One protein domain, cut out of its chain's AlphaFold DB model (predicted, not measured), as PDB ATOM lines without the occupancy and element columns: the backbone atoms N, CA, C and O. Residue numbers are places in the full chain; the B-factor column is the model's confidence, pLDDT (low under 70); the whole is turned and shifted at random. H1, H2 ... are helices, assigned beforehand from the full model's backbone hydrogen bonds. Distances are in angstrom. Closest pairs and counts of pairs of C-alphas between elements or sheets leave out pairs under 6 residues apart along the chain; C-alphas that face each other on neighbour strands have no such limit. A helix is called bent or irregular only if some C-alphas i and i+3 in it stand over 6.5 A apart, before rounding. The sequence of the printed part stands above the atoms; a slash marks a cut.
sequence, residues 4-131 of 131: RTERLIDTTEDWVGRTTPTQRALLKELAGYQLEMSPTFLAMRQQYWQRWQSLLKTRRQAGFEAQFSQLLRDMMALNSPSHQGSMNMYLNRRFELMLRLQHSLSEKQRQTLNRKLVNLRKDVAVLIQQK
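What this domain is: This is residues 4 to 131 of the 131 residues of an uncharacterized protein of Photobacterium aphoticum (UniProt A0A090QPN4). This is a loose, flat assembly of paired helices: H2 and H5 run side by side in opposite ways, with the helical hairpin of H3 and H4 extending from one end of this pair. At the other end the chain turns sharply from H5 into H6, the two making an open V, and H1 packs on H2 and on the first part of H6; residues 118 to 131, of which 118 to 129 belong to H6, stick out. The printed part has 128 residues, with six named helices in the order H1 to H6 and no named strand, in the class all helix. The whole is loose, with a radius of gyration of the C-alphas of 19.8 A, and spans 59 by 43 by 21 A.

Where its parts are: H5, residues 81 to 103, is 33.4 A long from first to last C-alpha and begins at C-alpha 81, (157.121, 111.484, 173.315). It is irregular, with C-alphas 82 and 85 8.0 A apart, and has a kink of 25 degrees near residue 88. H6, residues 107 to 129, measures 33.1 A and ends at C-alpha 129, (121.146, 105.866, 157.632). H3, residues 38 to 57, measures 29.0 A, and H2, residues 21 to 36, 22.7 A. H4 holds residues 64 to 76, 18.4 A, and H1 residues 4 to 16, 18.1 A, beginning at C-alpha 4, (144.142, 87.683, 179.801).

How they stand to each other: H5 touches H2 at a shallow tilt of 4 degrees, opposite ways; their closest C-alphas are those of Gln 23 and Leu 101, 6.3 A apart. H5, with residues 83 to 86 alone, only just touches residues 40 to 44 of H3, with 3 pairs of C-alphas within 8 A, the closest Thr 40 and His 83 at 7.0 A. H3, with residues 48 to 55 alone, touches H4 in a hairpin at a shallow tilt of 11 degrees; the closest C-alphas are those of Leu 55 and Phe 64, 7.1 A apart. H2 and H3 meet only through their link. H1, with residues 4 to 9 alone, touches residues 24 to 31 of H2 at a steep tilt of 49 degrees, opposite ways, closest at the C-alphas of Thr 5 and Lys 28, 5.5 A. H1, with residues 15 to 16 alone, touches residues 109 to 116 of H6, about perpendicular at 83 degrees, closest at the C-alphas of Val 16 and Gln 109, 4.8 A. H5 and H6 are only just apart, with their closest C-alphas 8.3 A from each other. Every O i to N i+4 pair is within hydrogen-bond range in H1, H2, H3, H4 and H6, and 17 of 19 are in H5.

The domain as a whole: The two C-alphas farthest apart are those of Arg 60 and Glu 107, 59.1 A. The printed part has no cut, and no link is long: the link from H3 to H4 is short, and the other four are tight. Mean pLDDT of the printed part is 92.7, and residues 130 to 131 are under 70.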
ATOM      1  N   ARG A   4     143.991  86.861 181.020       84.31
ATOM      2  CA  ARG A   4     144.142  87.683 179.801       84.31
ATOM      3  C   ARG A   4     144.239  86.815 178.557       84.31
ATOM      4  O   ARG A   4     143.599  87.128 177.563       84.31
ATOM      5  N   THR A   5     145.022  85.743 178.615       90.19
ATOM      6  CA  THR A   5     145.142  84.785 177.513       90.19
ATOM      7  C   THR A   5     143.799  84.120 177.233       90.19
ATOM      8  O   THR A   5     143.430  84.009 176.072       90.19
ATOM      9  N   GLU A   6     143.049  83.747 178.275       92.75
ATOM     10  CA  GLU A   6     141.681  83.220 178.135       92.75
ATOM     11  C   GLU A   6     140.776  84.217 177.409       92.75
ATOM     12  O   GLU A   6     140.272  83.898 176.341       92.75
ATOM     13  N   ARG A   7     140.704  85.473 177.870       92.56
ATOM     14  CA  ARG A   7     139.912  86.512 177.187       92.56
ATOM     15  C   ARG A   7     140.321  86.746 175.734       92.56
ATOM     16  O   ARG A   7     139.455  86.986 174.899       92.56
ATOM     17  N   LEU A   8     141.622  86.727 175.423       92.31
ATOM     18  CA  LEU A   8     142.098  86.876 174.043       92.31
ATOM     19  C   LEU A   8     141.679  85.692 173.173       92.31
ATOM     20  O   LEU A   8     141.349  85.896 172.008       92.31
ATOM     21  N   ILE A   9     141.681  84.480 173.728       94.62
ATOM     22  CA  ILE A   9     141.178  83.288 173.047       94.62
ATOM     23  C   ILE A   9     139.679  83.400 172.833       94.62
ATOM     24  O   ILE A   9     139.269  83.304 171.685       94.62
ATOM     25  N   ASP A  10     138.895  83.688 173.868       95.62
ATOM     26  CA  ASP A  10     137.437  83.802 173.763       95.62
ATOM     27  C   ASP A  10     137.048  84.860 172.725       95.62
ATOM     28  O   ASP A  10     136.295  84.589 171.795       95.62
ATOM     29  N   THR A  11     137.680  86.039 172.795       94.31
ATOM     30  CA  THR A  11     137.478  87.103 171.802       94.31
ATOM     31  C   THR A  11     137.860  86.619 170.406       94.31
ATOM     32  O   THR A  11     137.132  86.840 169.447       94.31
ATOM     33  N   THR A  12     139.001  85.949 170.249       95.19
ATOM     34  CA  THR A  12     139.418  85.451 168.931       95.19
ATOM     35  C   THR A  12     138.438  84.409 168.402       95.19
ATOM     36  O   THR A  12     138.078  84.458 167.228       95.19
ATOM     37  N   GLU A  13     137.967  83.503 169.255       96.69
ATOM     38  CA  GLU A  13     137.005  82.463 168.899       96.69
ATOM     39  C   GLU A  13     135.650  83.036 168.512       96.69
ATOM     40  O   GLU A  13     135.039  82.540 167.564       96.69
ATOM     41  N   ASP A  14     135.229  84.136 169.136       95.81
ATOM     42  CA  ASP A  14     134.073  84.882 168.666       95.81
ATOM     43  C   ASP A  14     134.289  85.354 167.230       95.81
ATOM     44  O   ASP A  14     133.374  85.268 166.417       95.81
ATOM     45  N   TRP A  15     135.470  85.854 166.877       95.94
ATOM     46  CA  TRP A  15     135.720  86.431 165.554       95.94
ATOM     47  C   TRP A  15     135.937  85.400 164.444       95.94
ATOM     48  O   TRP A  15     135.430  85.582 163.336       95.94
ATOM     49  N   VAL A  16     136.683  84.332 164.720       96.44
ATOM     50  CA  VAL A  16     137.138  83.384 163.687       96.44
ATOM     51  C   VAL A  16     136.623  81.960 163.900       96.44
ATOM     52  O   VAL A  16     136.827  81.107 163.040       96.44
ATOM     53  N   GLY A  17     135.928  81.686 165.004       95.19
ATOM     54  CA  GLY A  17     135.570  80.338 165.443       95.19
ATOM     55  C   GLY A  17     136.693  79.656 166.233       95.19
ATOM     56  O   GLY A  17     137.741  80.242 166.493       95.19
ATOM     57  N   ARG A  18     136.479  78.387 166.610       96.88
ATOM     58  CA  ARG A  18     137.381  77.619 167.491       96.88
ATOM     59  C   ARG A  18     138.850  77.713 167.062       96.88
ATOM     60  O   ARG A  18     139.181  77.450 165.906       96.88
ATOM     61  N   THR A  19     139.720  78.031 168.014       96.88
ATOM     62  CA  THR A  19     141.166  78.181 167.816       96.88
ATOM     63  C   THR A  19     141.909  76.855 167.966       96.88
ATOM     64  O   THR A  19     141.583  76.025 168.821       96.88
ATOM     65  N   THR A  20     142.947  76.662 167.151       97.44
ATOM     66  CA  THR A  20     143.863  75.514 167.230       97.44
ATOM     67  C   THR A  20     144.917  75.704 168.331       97.44
ATOM     68  O   THR A  20     145.140  76.832 168.777       97.44
ATOM     69  N   PRO A  21     145.629  74.644 168.761       96.69
ATOM     70  CA  PRO A  21     146.738  74.783 169.709       96.69
ATOM     71  C   PRO A  21     147.811  75.783 169.249       96.69
ATOM     72  O   PRO A  21     148.253  76.611 170.044       96.69
ATOM     73  N   THR A  22     148.161  75.779 167.960       96.38
ATOM     74  CA  THR A  22     149.107  76.741 167.368       96.38
ATOM     75  C   THR A  22     148.600  78.177 167.484       96.38
ATOM     76  O   THR A  22     149.337  79.063 167.909       96.38
ATOM     77  N   GLN A  23     147.321  78.417 167.188       97.44
ATOM     78  CA  GLN A  23     146.705  79.742 167.329       97.44
ATOM     79  C   GLN A  23     146.656  80.192 168.796       97.44
ATOM     80  O   GLN A  23     146.958  81.342 169.104       97.44
ATOM     81  N   ARG A  24     146.356  79.282 169.729       96.94
ATOM     82  CA  ARG A  24     146.379  79.573 171.174       96.94
ATOM     83  C   ARG A  24     147.785  79.912 171.674       96.94
ATOM     84  O   ARG A  24     147.916  80.768 172.546       96.94
ATOM     85  N   ALA A  25     148.828  79.297 171.114       96.12
ATOM     86  CA  ALA A  25     150.214  79.656 171.411       96.12
ATOM     87  C   ALA A  25     150.537  81.090 170.955       96.12
ATOM     88  O   ALA A  25     151.078  81.859 171.749       96.12
ATOM     89  N   LEU A  26     150.108  81.486 169.748       96.19
ATOM     90  CA  LEU A  26     150.222  82.874 169.272       96.19
ATOM     91  C   LEU A  26     149.479  83.849 170.200       96.19
ATOM     92  O   LEU A  26     150.018  84.871 170.605       96.19
ATOM     93  N   LEU A  27     148.254  83.529 170.620       94.94
ATOM     94  CA  LEU A  27     147.485  84.394 171.527       94.94
ATOM     95  C   LEU A  27     148.113  84.500 172.926       94.94
ATOM     96  O   LEU A  27     148.003  85.534 173.590       94.94
ATOM     97  N   LYS A  28     148.813  83.454 173.378       95.56
ATOM     98  CA  LYS A  28     149.609  83.490 174.608       95.56
ATOM     99  C   LYS A  28     150.835  84.397 174.460       95.56
ATOM    100  O   LYS A  28     151.103  85.170 175.376       95.56
ATOM    101  N   GLU A  29     151.533  84.335 173.328       95.38
ATOM    102  CA  GLU A  29     152.641  85.240 172.986       95.38
ATOM    103  C   GLU A  29     152.159  86.703 172.967       95.38
ATOM    104  O   GLU A  29     152.741  87.559 173.635       95.38
ATOM    105  N   LEU A  30     150.998  86.969 172.358       93.31
ATOM    106  CA  LEU A  30     150.369  88.294 172.346       93.31
ATOM    107  C   LEU A  30     150.051  88.813 173.758       93.31
ATOM    108  O   LEU A  30     150.275  89.987 174.065       93.31
ATOM    109  N   ALA A  31     149.536  87.941 174.631       92.44
ATOM    110  CA  ALA A  31     149.297  88.272 176.034       92.44
ATOM    111  C   ALA A  31     150.603  88.597 176.783       92.44
ATOM    112  O   ALA A  31     150.596  89.442 177.682       92.44
ATOM    113  N   GLY A  32     151.704  87.937 176.410       93.25
ATOM    114  CA  GLY A  32     153.051  88.187 176.920       93.25
ATOM    115  C   GLY A  32     153.512  89.611 176.629       93.25
ATOM    116  O   GLY A  32     153.840  90.341 177.560       93.25
ATOM    117  N   TYR A  33     153.395  90.067 175.380       92.25
ATOM    118  CA  TYR A  33     153.765  91.440 175.009       92.25
ATOM    119  C   TYR A  33     152.982  92.504 175.785       92.25
ATOM    120  O   TYR A  33     153.526  93.546 176.152       92.25
ATOM    121  N   GLN A  34     151.699  92.264 176.070       87.94
ATOM    122  CA  GLN A  34     150.909  93.185 176.892       87.94
ATOM    123  C   GLN A  34     151.401  93.227 178.347       87.94
ATOM    124  O   GLN A  34     151.362  94.282 178.987       87.94
ATOM    125  N   LEU A  35     151.856  92.093 178.887       91.75
ATOM    126  CA  LEU A  35     152.450  92.044 180.220       91.75
ATOM    127  C   LEU A  35     153.786  92.797 180.247       91.75
ATOM    128  O   LEU A  35     153.967  93.649 181.111       91.75
ATOM    129  N   GLU A  36     154.661  92.548 179.271       93.25
ATOM    130  CA  GLU A  36     155.953  93.235 179.118       93.25
ATOM    131  C   GLU A  36     155.791  94.758 179.042       93.25
ATOM    132  O   GLU A  36     156.552  95.494 179.660       93.25
ATOM    133  N   MET A  37     154.759  95.239 178.345       93.31
ATOM    134  CA  MET A  37     154.488  96.672 178.188       93.31
ATOM    135  C   MET A  37     153.721  97.313 179.345       93.31
ATOM    136  O   MET A  37     153.506  98.528 179.342       93.31
ATOM    137  N   SER A  38     153.295  96.537 180.344       92.69
ATOM    138  CA  SER A  38     152.521  97.069 181.473       92.69
ATOM    139  C   SER A  38     153.218  98.244 182.188       92.69
ATOM    140  O   SER A  38     152.534  99.240 182.435       92.69
ATOM    141  N   PRO A  39     154.541  98.223 182.457       93.94
ATOM    142  CA  PRO A  39     155.239  99.366 183.048       93.94
ATOM    143  C   PRO A  39     155.164 100.630 182.185       93.94
ATOM    144  O   PRO A  39     154.893 101.709 182.705       93.94
ATOM    145  N   THR A  40     155.325 100.505 180.863       93.06
ATOM    146  CA  THR A  40     155.218 101.638 179.933       93.06
ATOM    147  C   THR A  40     153.815 102.236 179.945       93.06
ATOM    148  O   THR A  40     153.671 103.449 180.059       93.06
ATOM    149  N   PHE A  41     152.766 101.406 179.908       92.06
ATOM    150  CA  PHE A  41     151.388 101.899 179.989       92.06
ATOM    151  C   PHE A  41     151.090 102.602 181.316       92.06
ATOM    152  O   PHE A  41     150.394 103.619 181.332       92.06
ATOM    153  N   LEU A  42     151.618 102.085 182.428       93.38
ATOM    154  CA  LEU A  42     151.482 102.722 183.738       93.38
ATOM    155  C   LEU A  42     152.207 104.073 183.784       93.38
ATOM    156  O   LEU A  42     151.617 105.048 184.251       93.38
ATOM    157  N   ALA A  43     153.424 104.156 183.243       93.31
ATOM    158  CA  ALA A  43     154.187 105.400 183.156       93.31
ATOM    159  C   ALA A  43     153.470 106.449 182.291       93.31
ATOM    160  O   ALA A  43     153.271 107.582 182.729       93.31
ATOM    161  N   MET A  44     152.971 106.052 181.115       92.19
ATOM    162  CA  MET A  44     152.161 106.918 180.255       92.19
ATOM    163  C   MET A  44     150.926 107.435 180.998       92.19
ATOM    164  O   MET A  44     150.682 108.639 181.028       92.19
ATOM    165  N   ARG A  45     150.169 106.549 181.661       92.12
ATOM    166  CA  ARG A  45     148.997 106.935 182.465       92.12
ATOM    167  C   ARG A  45     149.361 107.941 183.560       92.12
ATOM    168  O   ARG A  45     148.624 108.905 183.757       92.12
ATOM    169  N   GLN A  46     150.470 107.730 184.265       93.38
ATOM    170  CA  GLN A  46     150.936 108.645 185.307       93.38
ATOM    171  C   GLN A  46     151.302 110.017 184.727       93.38
ATOM    172  O   GLN A  46     150.883 111.038 185.273       93.38
ATOM    173  N   GLN A  47     152.007 110.051 183.596       92.00
ATOM    174  CA  GLN A  47     152.354 111.292 182.905       92.00
ATOM    175  C   GLN A  47     151.104 112.048 182.432       92.00
ATOM    176  O   GLN A  47     151.012 113.264 182.613       92.00
ATOM    177  N   TYR A  48     150.111 111.344 181.879       92.31
ATOM    178  CA  TYR A  48     148.826 111.949 181.521       92.31
ATOM    179  C   TYR A  48     148.130 112.555 182.734       92.31
ATOM    180  O   TYR A  48     147.673 113.693 182.667       92.31
ATOM    181  N   TRP A  49     148.084 111.825 183.848       93.94
ATOM    182  CA  TRP A  49     147.459 112.301 185.076       93.94
ATOM    183  C   TRP A  49     148.124 113.575 185.607       93.94
ATOM    184  O   TRP A  49     147.438 114.542 185.928       93.94
ATOM    185  N   GLN A  50     149.455 113.617 185.623       94.44
ATOM    186  CA  GLN A  50     150.210 114.800 186.038       94.44
ATOM    187  C   GLN A  50     149.946 116.003 185.123       94.44
ATOM    188  O   GLN A  50     149.679 117.104 185.613       94.44
ATOM    189  N   ARG A  51     149.962 115.801 183.796       93.19
ATOM    190  CA  ARG A  51     149.638 116.854 182.815       93.19
ATOM    191  C   ARG A  51     148.210 117.361 182.996       93.19
ATOM    192  O   ARG A  51     147.990 118.569 182.994       93.19
ATOM    193  N   TRP A  52     147.258 116.455 183.204       95.38
ATOM    194  CA  TRP A  52     145.857 116.785 183.442       95.38
ATOM    195  C   TRP A  52     145.672 117.618 184.710       95.38
ATOM    196  O   TRP A  52     145.069 118.687 184.660       95.38
ATOM    197  N   GLN A  53     146.253 117.187 185.834       96.75
ATOM    198  CA  GLN A  53     146.200 117.933 187.093       96.75
ATOM    199  C   GLN A  53     146.833 119.323 186.969       96.75
ATOM    200  O   GLN A  53     146.284 120.291 187.492       96.75
ATOM    201  N   SER A  54     147.974 119.430 186.282       95.19
ATOM    202  CA  SER A  54     148.632 120.714 186.023       95.19
ATOM    203  C   SER A  54     147.723 121.648 185.223       95.19
ATOM    204  O   SER A  54     147.489 122.787 185.617       95.19
ATOM    205  N   LEU A  55     147.119 121.126 184.156       96.12
ATOM    206  CA  LEU A  55     146.256 121.894 183.275       96.12
ATOM    207  C   LEU A  55     144.961 122.354 183.966       96.12
ATOM    208  O   LEU A  55     144.505 123.476 183.766       96.12
ATOM    209  N   LEU A  56     144.384 121.532 184.846       96.00
ATOM    210  CA  LEU A  56     143.210 121.931 185.631       96.00
ATOM    211  C   LEU A  56     143.499 123.080 186.607       96.00
ATOM    212  O   LEU A  56     142.600 123.879 186.885       96.00
ATOM    213  N   LYS A  57     144.738 123.211 187.103       96.56
ATOM    214  CA  LYS A  57     145.143 124.354 187.940       96.56
ATOM    215  C   LYS A  57     145.163 125.662 187.149       96.56
ATOM    216  O   LYS A  57     144.928 126.720 187.724       96.56
ATOM    217  N   THR A  58     145.377 125.595 185.837       95.38
ATOM    218  CA  THR A  58     145.405 126.750 184.931       95.38
ATOM    219  C   THR A  58     144.115 126.912 184.126       95.38
ATOM    220  O   THR A  58     144.087 127.669 183.163       95.38
ATOM    221  N   ARG A  59     143.000 126.293 184.552       94.25
ATOM    222  CA  ARG A  59     141.713 126.280 183.821       94.25
ATOM    223  C   ARG A  59     141.122 127.635 183.420       94.25
ATOM    224  O   ARG A  59     140.231 127.681 182.586       94.25
ATOM    225  N   ARG A  60     141.556 128.727 184.060       96.12
ATOM    226  CA  ARG A  60     141.107 130.101 183.772       96.12
ATOM    227  C   ARG A  60     142.074 130.882 182.875       96.12
ATOM    228  O   ARG A  60     141.785 132.022 182.541       96.12
ATOM    229  N   GLN A  61     143.231 130.313 182.543       95.81
ATOM    230  CA  GLN A  61     144.217 130.957 181.682       95.81
ATOM    231  C   GLN A  61     143.813 130.823 180.211       95.81
ATOM    232  O   GLN A  61     143.178 129.846 179.805       95.81
ATOM    233  N   ALA A  62     144.219 131.802 179.404       95.56
ATOM    234  CA  ALA A  62     144.049 131.740 177.960       95.56
ATOM    235  C   ALA A  62     144.742 130.490 177.386       95.56
ATOM    236  O   ALA A  62     145.825 130.104 177.823       95.56
ATOM    237  N   GLY A  63     144.107 129.845 176.406       94.25
ATOM    238  CA  GLY A  63     144.643 128.647 175.752       94.25
ATOM    239  C   GLY A  63     144.381 127.320 176.477       94.25
ATOM    240  O   GLY A  63     144.758 126.276 175.940       94.25
ATOM    241  N   PHE A  64     143.700 127.320 177.631       96.44
ATOM    242  CA  PHE A  64     143.340 126.090 178.351       96.44
ATOM    243  C   PHE A  64     142.608 125.071 177.463       96.44
ATOM    244  O   PHE A  64     143.018 123.916 177.401       96.44
ATOM    245  N   GLU A  65     141.562 125.483 176.739       95.62
ATOM    246  CA  GLU A  65     140.754 124.573 175.909       95.62
ATOM    247  C   GLU A  65     141.577 123.884 174.816       95.62
ATOM    248  O   GLU A  65     141.433 122.680 174.581       95.62
ATOM    249  N   ALA A  66     142.487 124.625 174.181       96.31
ATOM    250  CA  ALA A  66     143.379 124.089 173.160       96.31
ATOM    251  C   ALA A  66     144.348 123.056 173.756       96.31
ATOM    252  O   ALA A  66     144.500 121.959 173.211       96.31
ATOM    253  N   GLN A  67     144.954 123.371 174.905       95.19
ATOM    254  CA  GLN A  67     145.856 122.465 175.621       95.19
ATOM    255  C   GLN A  67     145.123 121.218 176.137       95.19
ATOM    256  O   GLN A  67     145.658 120.111 176.066       95.19
ATOM    257  N   PHE A  68     143.884 121.373 176.602       95.25
ATOM    258  CA  PHE A  68     143.056 120.275 177.099       95.25
ATOM    259  C   PHE A  68     142.650 119.339 175.967       95.25
ATOM    260  O   PHE A  68     142.821 118.126 176.065       95.25
ATOM    261  N   SER A  69     142.216 119.909 174.846       94.94
ATOM    262  CA  SER A  69     141.913 119.156 173.632       94.94
ATOM    263  C   SER A  69     143.138 118.398 173.119       94.94
ATOM    264  O   SER A  69     143.020 117.244 172.711       94.94
ATOM    265  N   GLN A  70     144.326 119.012 173.168       94.00
ATOM    266  CA  GLN A  70     145.561 118.332 172.785       94.00
ATOM    267  C   GLN A  70     145.898 117.179 173.734       94.00
ATOM    268  O   GLN A  70     146.241 116.100 173.266       94.00
ATOM    269  N   LEU A  71     145.747 117.370 175.046       93.25
ATOM    270  CA  LEU A  71     145.968 116.310 176.028       93.25
ATOM    271  C   LEU A  71     145.045 115.104 175.791       93.25
ATOM    272  O   LEU A  71     145.496 113.962 175.866       93.25
ATOM    273  N   LEU A  72     143.770 115.348 175.469       92.75
ATOM    274  CA  LEU A  72     142.818 114.290 175.125       92.75
ATOM    275  C   LEU A  72     143.207 113.565 173.831       92.75
ATOM    276  O   LEU A  72     143.159 112.336 173.785       92.75
ATOM    277  N   ARG A  73     143.630 114.305 172.797       92.44
ATOM    278  CA  ARG A  73     144.138 113.713 171.548       92.44
ATOM    279  C   ARG A  73     145.368 112.848 171.791       92.44
ATOM    280  O   ARG A  73     145.405 111.726 171.297       92.44
ATOM    281  N   ASP A  74     146.324 113.337 172.581       90.00
ATOM    282  CA  ASP A  74     147.524 112.580 172.934       90.00
ATOM    283  C   ASP A  74     147.140 111.261 173.622       90.00
ATOM    284  O   ASP A  74     147.594 110.194 173.210       90.00
ATOM    285  N   MET A  75     146.229 111.316 174.604       87.69
ATOM    286  CA  MET A  75     145.753 110.136 175.330       87.69
ATOM    287  C   MET A  75     145.090 109.109 174.405       87.69
ATOM    288  O   MET A  75     145.409 107.922 174.490       87.69
ATOM    289  N   MET A  76     144.191 109.546 173.516       85.81
ATOM    290  CA  MET A  76     143.507 108.655 172.570       85.81
ATOM    291  C   MET A  76     144.470 108.021 171.566       85.81
ATOM    292  O   MET A  76     144.325 106.848 171.232       85.81
ATOM    293  N   ALA A  77     145.467 108.777 171.108       86.25
ATOM    294  CA  ALA A  77     146.479 108.293 170.177       86.25
ATOM    295  C   ALA A  77     147.568 107.441 170.852       86.25
ATOM    296  O   ALA A  77     148.463 106.954 170.164       86.25
ATOM    297  N   LEU A  78     147.528 107.280 172.185       83.12
ATOM    298  CA  LEU A  78     148.627 106.718 172.978       83.12
ATOM    299  C   LEU A  78     149.966 107.427 172.691       83.12
ATOM    300  O   LEU A  78     151.032 106.815 172.743       83.12
ATOM    301  N   ASN A  79     149.909 108.726 172.401       82.50
ATOM    302  CA  ASN A  79     151.058 109.530 172.022       82.50
ATOM    303  C   ASN A  79     151.815 110.001 173.267       82.50
ATOM    304  O   ASN A  79     151.355 110.865 174.013       82.50
ATOM    305  N   SER A  80     153.003 109.450 173.482       83.38
ATOM    306  CA  SER A  80     153.873 109.849 174.583       83.38
ATOM    307  C   SER A  80     155.286 110.018 174.049       83.38
ATOM    308  O   SER A  80     155.952 109.006 173.828       83.38
ATOM    309  N   PRO A  81     155.791 111.254 173.881       83.88
ATOM    310  CA  PRO A  81     157.121 111.484 173.315       83.88
ATOM    311  C   PRO A  81     158.232 110.695 174.027       83.88
ATOM    312  O   PRO A  81     159.093 110.106 173.385       83.88
ATOM    313  N   SER A  82     158.145 110.592 175.356       86.38
ATOM    314  CA  SER A  82     159.045 109.824 176.235       86.38
ATOM    315  C   SER A  82     159.001 108.302 176.036       86.38
ATOM    316  O   SER A  82     159.931 107.604 176.434       86.38
ATOM    317  N   HIS A  83     157.927 107.770 175.453       90.06
ATOM    318  CA  HIS A  83     157.666 106.331 175.345       90.06
ATOM    319  C   HIS A  83     157.353 105.875 173.914       90.06
ATOM    320  O   HIS A  83     157.039 104.702 173.696       90.06
ATOM    321  N   GLN A  84     157.468 106.766 172.924       88.56
ATOM    322  CA  GLN A  84     157.065 106.493 171.546       88.56
ATOM    323  C   GLN A  84     157.846 105.324 170.933       88.56
ATOM    324  O   GLN A  84     157.262 104.497 170.238       88.56
ATOM    325  N   GLY A  85     159.142 105.195 171.237       91.19
ATOM    326  CA  GLY A  85     159.959 104.067 170.774       91.19
ATOM    327  C   GLY A  85     159.444 102.714 171.277       91.19
ATOM    328  O   GLY A  85     159.240 101.792 170.486       91.19
ATOM    329  N   SER A  86     159.152 102.608 172.577       91.94
ATOM    330  CA  SER A  86     158.580 101.395 173.177       91.94
ATOM    331  C   SER A  86     157.191 101.085 172.615       91.94
ATOM    332  O   SER A  86     156.888  99.926 172.333       91.94
ATOM    333  N   MET A  87     156.364 102.112 172.396       91.44
ATOM    334  CA  MET A  87     155.045 101.950 171.783       91.44
ATOM    335  C   MET A  87     155.130 101.464 170.337       91.44
ATOM    336  O   MET A  87     154.420 100.527 169.978       91.44
ATOM    337  N   ASN A  88     156.029 102.027 169.529       91.69
ATOM    338  CA  ASN A  88     156.249 101.583 168.153       91.69
ATOM    339  C   ASN A  88     156.688 100.114 168.113       91.69
ATOM    340  O   ASN A  88     156.122  99.320 167.365       91.69
ATOM    341  N   MET A  89     157.643  99.722 168.964       92.44
ATOM    342  CA  MET A  89     158.084  98.327 169.064       92.44
ATOM    343  C   MET A  89     156.930  97.393 169.451       92.44
ATOM    344  O   MET A  89     156.745  96.345 168.832       92.44
ATOM    345  N   TYR A  90     156.138  97.769 170.455       93.00
ATOM    346  CA  TYR A  90     154.980  96.991 170.887       93.00
ATOM    347  C   TYR A  90     153.943  96.816 169.776       93.00
ATOM    348  O   TYR A  90     153.473  95.702 169.544       93.00
ATOM    349  N   LEU A  91     153.597  97.896 169.073       91.75
ATOM    350  CA  LEU A  91     152.636  97.854 167.973       91.75
ATOM    351  C   LEU A  91     153.148  96.988 166.818       91.75
ATOM    352  O   LEU A  91     152.385  96.173 166.306       91.75
ATOM    353  N   ASN A  92     154.436  97.084 166.478       94.38
ATOM    354  CA  ASN A  92     155.054  96.253 165.445       94.38
ATOM    355  C   ASN A  92     154.988  94.761 165.796       94.38
ATOM    356  O   ASN A  92     154.525  93.967 164.982       94.38
ATOM    357  N   ARG A  93     155.361  94.384 167.027       94.69
ATOM    358  CA  ARG A  93     155.269  92.989 167.500       94.69
ATOM    359  C   ARG A  93     153.834  92.464 167.467       94.69
ATOM    360  O   ARG A  93     153.584  91.335 167.052       94.69
ATOM    361  N   ARG A  94     152.865  93.288 167.876       94.12
ATOM    362  CA  ARG A  94     151.442  92.927 167.792       94.12
ATOM    363  C   ARG A  94     150.988  92.736 166.356       94.12
ATOM    364  O   ARG A  94     150.256  91.790 166.088       94.12
ATOM    365  N   PHE A  95     151.392  93.624 165.455       94.56
ATOM    366  CA  PHE A  95     151.025  93.549 164.047       94.56
ATOM    367  C   PHE A  95     151.594  92.291 163.384       94.56
ATOM    368  O   PHE A  95     150.846  91.544 162.758       94.56
ATOM    369  N   GLU A  96     152.877  92.000 163.597       96.31
ATOM    370  CA  GLU A  96     153.523  90.777 163.107       96.31
ATOM    371  C   GLU A  96     152.793  89.516 163.597       96.31
ATOM    372  O   GLU A  96     152.476  88.616 162.816       96.31
ATOM    373  N   LEU A  97     152.443  89.470 164.884       95.19
ATOM    374  CA  LEU A  97     151.712  88.344 165.455       95.19
ATOM    375  C   LEU A  97     150.301  88.216 164.870       95.19
ATOM    376  O   LEU A  97     149.865  87.107 164.561       95.19
ATOM    377  N   MET A  98     149.597  89.330 164.663       92.94
ATOM    378  CA  MET A  98     148.291  89.330 163.998       92.94
ATOM    379  C   MET A  98     148.381  88.817 162.556       92.94
ATOM    380  O   MET A  98     147.498  88.070 162.131       92.94
ATOM    381  N   LEU A  99     149.450  89.138 161.820       95.69
ATOM    382  CA  LEU A  99     149.703  88.561 160.495       95.69
ATOM    383  C   LEU A  99     149.936  87.050 160.580       95.69
ATOM    384  O   LEU A  99     149.311  86.290 159.841       95.69
ATOM    385  N   ARG A 100     150.770  86.587 161.518       97.19
ATOM    386  CA  ARG A 100     150.988  85.148 161.761       97.19
ATOM    387  C   ARG A 100     149.674  84.433 162.093       97.19
ATOM    388  O   ARG A 100     149.407  83.358 161.555       97.19
ATOM    389  N   LEU A 101     148.821  85.043 162.918       95.69
ATOM    390  CA  LEU A 101     147.495  84.516 163.239       95.69
ATOM    391  C   LEU A 101     146.613  84.436 161.987       95.69
ATOM    392  O   LEU A 101     146.049  83.374 161.727       95.69
ATOM    393  N   GLN A 102     146.555  85.499 161.183       94.25
ATOM    394  CA  GLN A 102     145.803  85.550 159.925       94.25
ATOM    395  C   GLN A 102     146.242  84.454 158.942       94.25
ATOM    396  O   GLN A 102     145.404  83.756 158.368       94.25
ATOM    397  N   HIS A 103     147.552  84.261 158.772       96.75
ATOM    398  CA  HIS A 103     148.100  83.213 157.910       96.75
ATOM    399  C   HIS A 103     147.808  81.805 158.437       96.75
ATOM    400  O   HIS A 103     147.640  80.880 157.645       96.75
ATOM    401  N   SER A 104     147.683  81.644 159.755       97.19
ATOM    402  CA  SER A 104     147.336  80.363 160.377       97.19
ATOM    403  C   SER A 104     145.848  80.003 160.297       97.19
ATOM    404  O   SER A 104     145.469  78.912 160.728       97.19
ATOM    405  N   LEU A 105     144.978  80.900 159.814       97.62
ATOM    406  CA  LEU A 105     143.548  80.618 159.719       97.62
ATOM    407  C   LEU A 105     143.270  79.549 158.658       97.62
ATOM    408  O   LEU A 105     143.755  79.618 157.527       97.62
ATOM    409  N   SER A 106     142.418  78.588 159.006       97.88
ATOM    410  CA  SER A 106     141.811  77.685 158.026       97.88
ATOM    411  C   SER A 106     140.800  78.425 157.150       97.88
ATOM    412  O   SER A 106     140.303  79.496 157.507       97.88
ATOM    413  N   GLU A 107     140.416  77.818 156.029       97.75
ATOM    414  CA  GLU A 107     139.414  78.408 155.139       97.75
ATOM    415  C   GLU A 107     138.062  78.621 155.836       97.75
ATOM    416  O   GLU A 107     137.449  79.680 155.720       97.75
ATOM    417  N   LYS A 108     137.648  77.674 156.684       97.75
ATOM    418  CA  LYS A 108     136.439  77.813 157.507       97.75
ATOM    419  C   LYS A 108     136.520  79.008 158.465       97.75
ATOM    420  O   LYS A 108     135.536  79.731 158.643       97.75
ATOM    421  N   GLN A 109     137.679  79.226 159.086       98.00
ATOM    422  CA  GLN A 109     137.891  80.364 159.986       98.00
ATOM    423  C   GLN A 109     137.894  81.691 159.213       98.00
ATOM    424  O   GLN A 109     137.247  82.645 159.641       98.00
ATOM    425  N   ARG A 110     138.525  81.736 158.030       97.31
ATOM    426  CA  ARG A 110     138.476  82.898 157.126       97.31
ATOM    427  C   ARG A 110     137.048  83.248 156.708       97.31
ATOM    428  O   ARG A 110     136.656  84.409 156.781       97.31
ATOM    429  N   GLN A 111     136.242  82.256 156.335       97.06
ATOM    430  CA  GLN A 111     134.831  82.466 155.994       97.06
ATOM    431  C   GLN A 111     134.016  82.998 157.181       97.06
ATOM    432  O   GLN A 111     133.169  83.875 157.004       97.06
ATOM    433  N   THR A 112     134.287  82.501 158.390       96.88
ATOM    434  CA  THR A 112     133.646  82.977 159.627       96.88
ATOM    435  C   THR A 112     133.979  84.446 159.887       96.88
ATOM    436  O   THR A 112     133.070  85.256 160.079       96.88
ATOM    437  N   LEU A 113     135.262  84.802 159.792       96.06
ATOM    438  CA  LEU A 113     135.737  86.177 159.928       96.06
ATOM    439  C   LEU A 113     135.093  87.104 158.890       96.06
ATOM    440  O   LEU A 113     134.519  88.132 159.246       96.06
ATOM    441  N   ASN A 114     135.120  86.717 157.614       96.06
ATOM    442  CA  ASN A 114     134.532  87.503 156.529       96.06
ATOM    443  C   ASN A 114     133.033  87.729 156.737       96.06
ATOM    444  O   ASN A 114     132.543  88.841 156.549       96.06
ATOM    445  N   ARG A 115     132.296  86.706 157.184       95.88
ATOM    446  CA  ARG A 115     130.872  86.843 157.510       95.88
ATOM    447  C   ARG A 115     130.646  87.864 158.624       95.88
ATOM    448  O   ARG A 115     129.752  88.697 158.499       95.88
ATOM    449  N   LYS A 116     131.461  87.835 159.683       94.94
ATOM    450  CA  LYS A 116     131.375  88.821 160.771       94.94
ATOM    451  C   LYS A 116     131.661  90.238 160.297       94.94
ATOM    452  O   LYS A 116     130.894  91.138 160.624       94.94
ATOM    453  N   LEU A 117     132.694  90.429 159.482       94.62
ATOM    454  CA  LEU A 117     133.023  91.736 158.906       94.62
ATOM    455  C   LEU A 117     131.893  92.273 158.017       94.62
ATOM    456  O   LEU A 117     131.535  93.446 158.113       94.62
ATOM    457  N   VAL A 118     131.289  91.419 157.187       95.62
ATOM    458  CA  VAL A 118     130.144  91.799 156.346       95.62
ATOM    459  C   VAL A 118     128.933  92.193 157.190       95.62
ATOM    460  O   VAL A 118     128.274  93.178 156.864       95.62
ATOM    461  N   ASN A 119     128.639  91.457 158.264       93.50
ATOM    462  CA  ASN A 119     127.524  91.782 159.154       93.50
ATOM    463  C   ASN A 119     127.759  93.107 159.885       93.50
ATOM    464  O   ASN A 119     126.912  93.987 159.804       93.50
ATOM    465  N   LEU A 120     128.947  93.311 160.455       93.88
ATOM    466  CA  LEU A 120     129.310  94.584 161.082       93.88
ATOM    467  C   LEU A 120     129.194  95.763 160.114       93.88
ATOM    468  O   LEU A 120     128.692  96.819 160.483       93.88
ATOM    469  N   ARG A 121     129.607  95.587 158.851       92.25
ATOM    470  CA  ARG A 121     129.430  96.617 157.817       92.25
ATOM    471  C   ARG A 121     127.954  96.969 157.610       92.25
ATOM    472  O   ARG A 121     127.639  98.141 157.428       92.25
ATOM    473  N   LYS A 122     127.063  95.971 157.602       91.94
ATOM    474  CA  LYS A 122     125.613  96.192 157.476       91.94
ATOM    475  C   LYS A 122     125.068  96.940 158.692       91.94
ATOM    476  O   LYS A 122     124.363  97.923 158.505       91.94
ATOM    477  N   ASP A 123     125.458  96.533 159.896       91.56
ATOM    478  CA  ASP A 123     125.016  97.168 161.144       91.56
ATOM    479  C   ASP A 123     125.438  98.645 161.197       91.56
ATOM    480  O   ASP A 123     124.632  99.524 161.493       91.56
ATOM    481  N   VAL A 124     126.684  98.945 160.817       89.75
ATOM    482  CA  VAL A 124     127.183 100.327 160.727       89.75
ATOM    483  C   VAL A 124     126.421 101.134 159.672       89.75
ATOM    484  O   VAL A 124     126.090 102.290 159.920       89.75
ATOM    485  N   ALA A 125     126.115 100.549 158.511       88.25
ATOM    486  CA  ALA A 125     125.352 101.238 157.471       88.25
ATOM    487  C   ALA A 125     123.943 101.628 157.948       88.25
ATOM    488  O   ALA A 125     123.505 102.746 157.684       88.25
ATOM    489  N   VAL A 126     123.274 100.751 158.706       88.88
ATOM    490  CA  VAL A 126     121.976 101.050 159.330       88.88
ATOM    491  C   VAL A 126     122.096 102.230 160.298       88.88
ATOM    492  O   VAL A 126     121.295 103.157 160.226       88.88
ATOM    493  N   LEU A 127     123.126 102.251 161.148       86.06
ATOM    494  CA  LEU A 127     123.347 103.348 162.100       86.06
ATOM    495  C   LEU A 127     123.641 104.694 161.421       86.06
ATOM    496  O   LEU A 127     123.297 105.740 161.968       86.06
ATOM    497  N   ILE A 128     124.283 104.688 160.250       84.00
ATOM    498  CA  ILE A 128     124.540 105.908 159.471       84.00
ATOM    499  C   ILE A 128     123.251 106.416 158.815       84.00
ATOM    500  O   ILE A 128     123.027 107.619 158.800       84.00
ATOM    501  N   GLN A 129     122.409 105.517 158.298       75.56
ATOM    502  CA  GLN A 129     121.146 105.866 157.632       75.56
ATOM    503  C   GLN A 129     120.028 106.287 158.600       75.56
ATOM    504  O   GLN A 129     119.031 106.849 158.164       75.56
ATOM    505  N   GLN A 130     120.173 106.002 159.896       60.41
ATOM    506  CA  GLN A 130     119.247 106.424 160.957       60.41
ATOM    507  C   GLN A 130     119.561 107.817 161.538       60.41
ATOM    508  O   GLN A 130     118.899 108.239 162.487       60.41
ATOM    509  N   LYS A 131     120.568 108.515 161.002       49.25
ATOM    510  CA  LYS A 131     120.836 109.933 161.274       49.25
ATOM    511  C   LYS A 131     120.239 110.810 160.186       49.25
ATOM    512  O   LYS A 131     119.854 111.943 160.541       49.25
TER     513      LYS A 131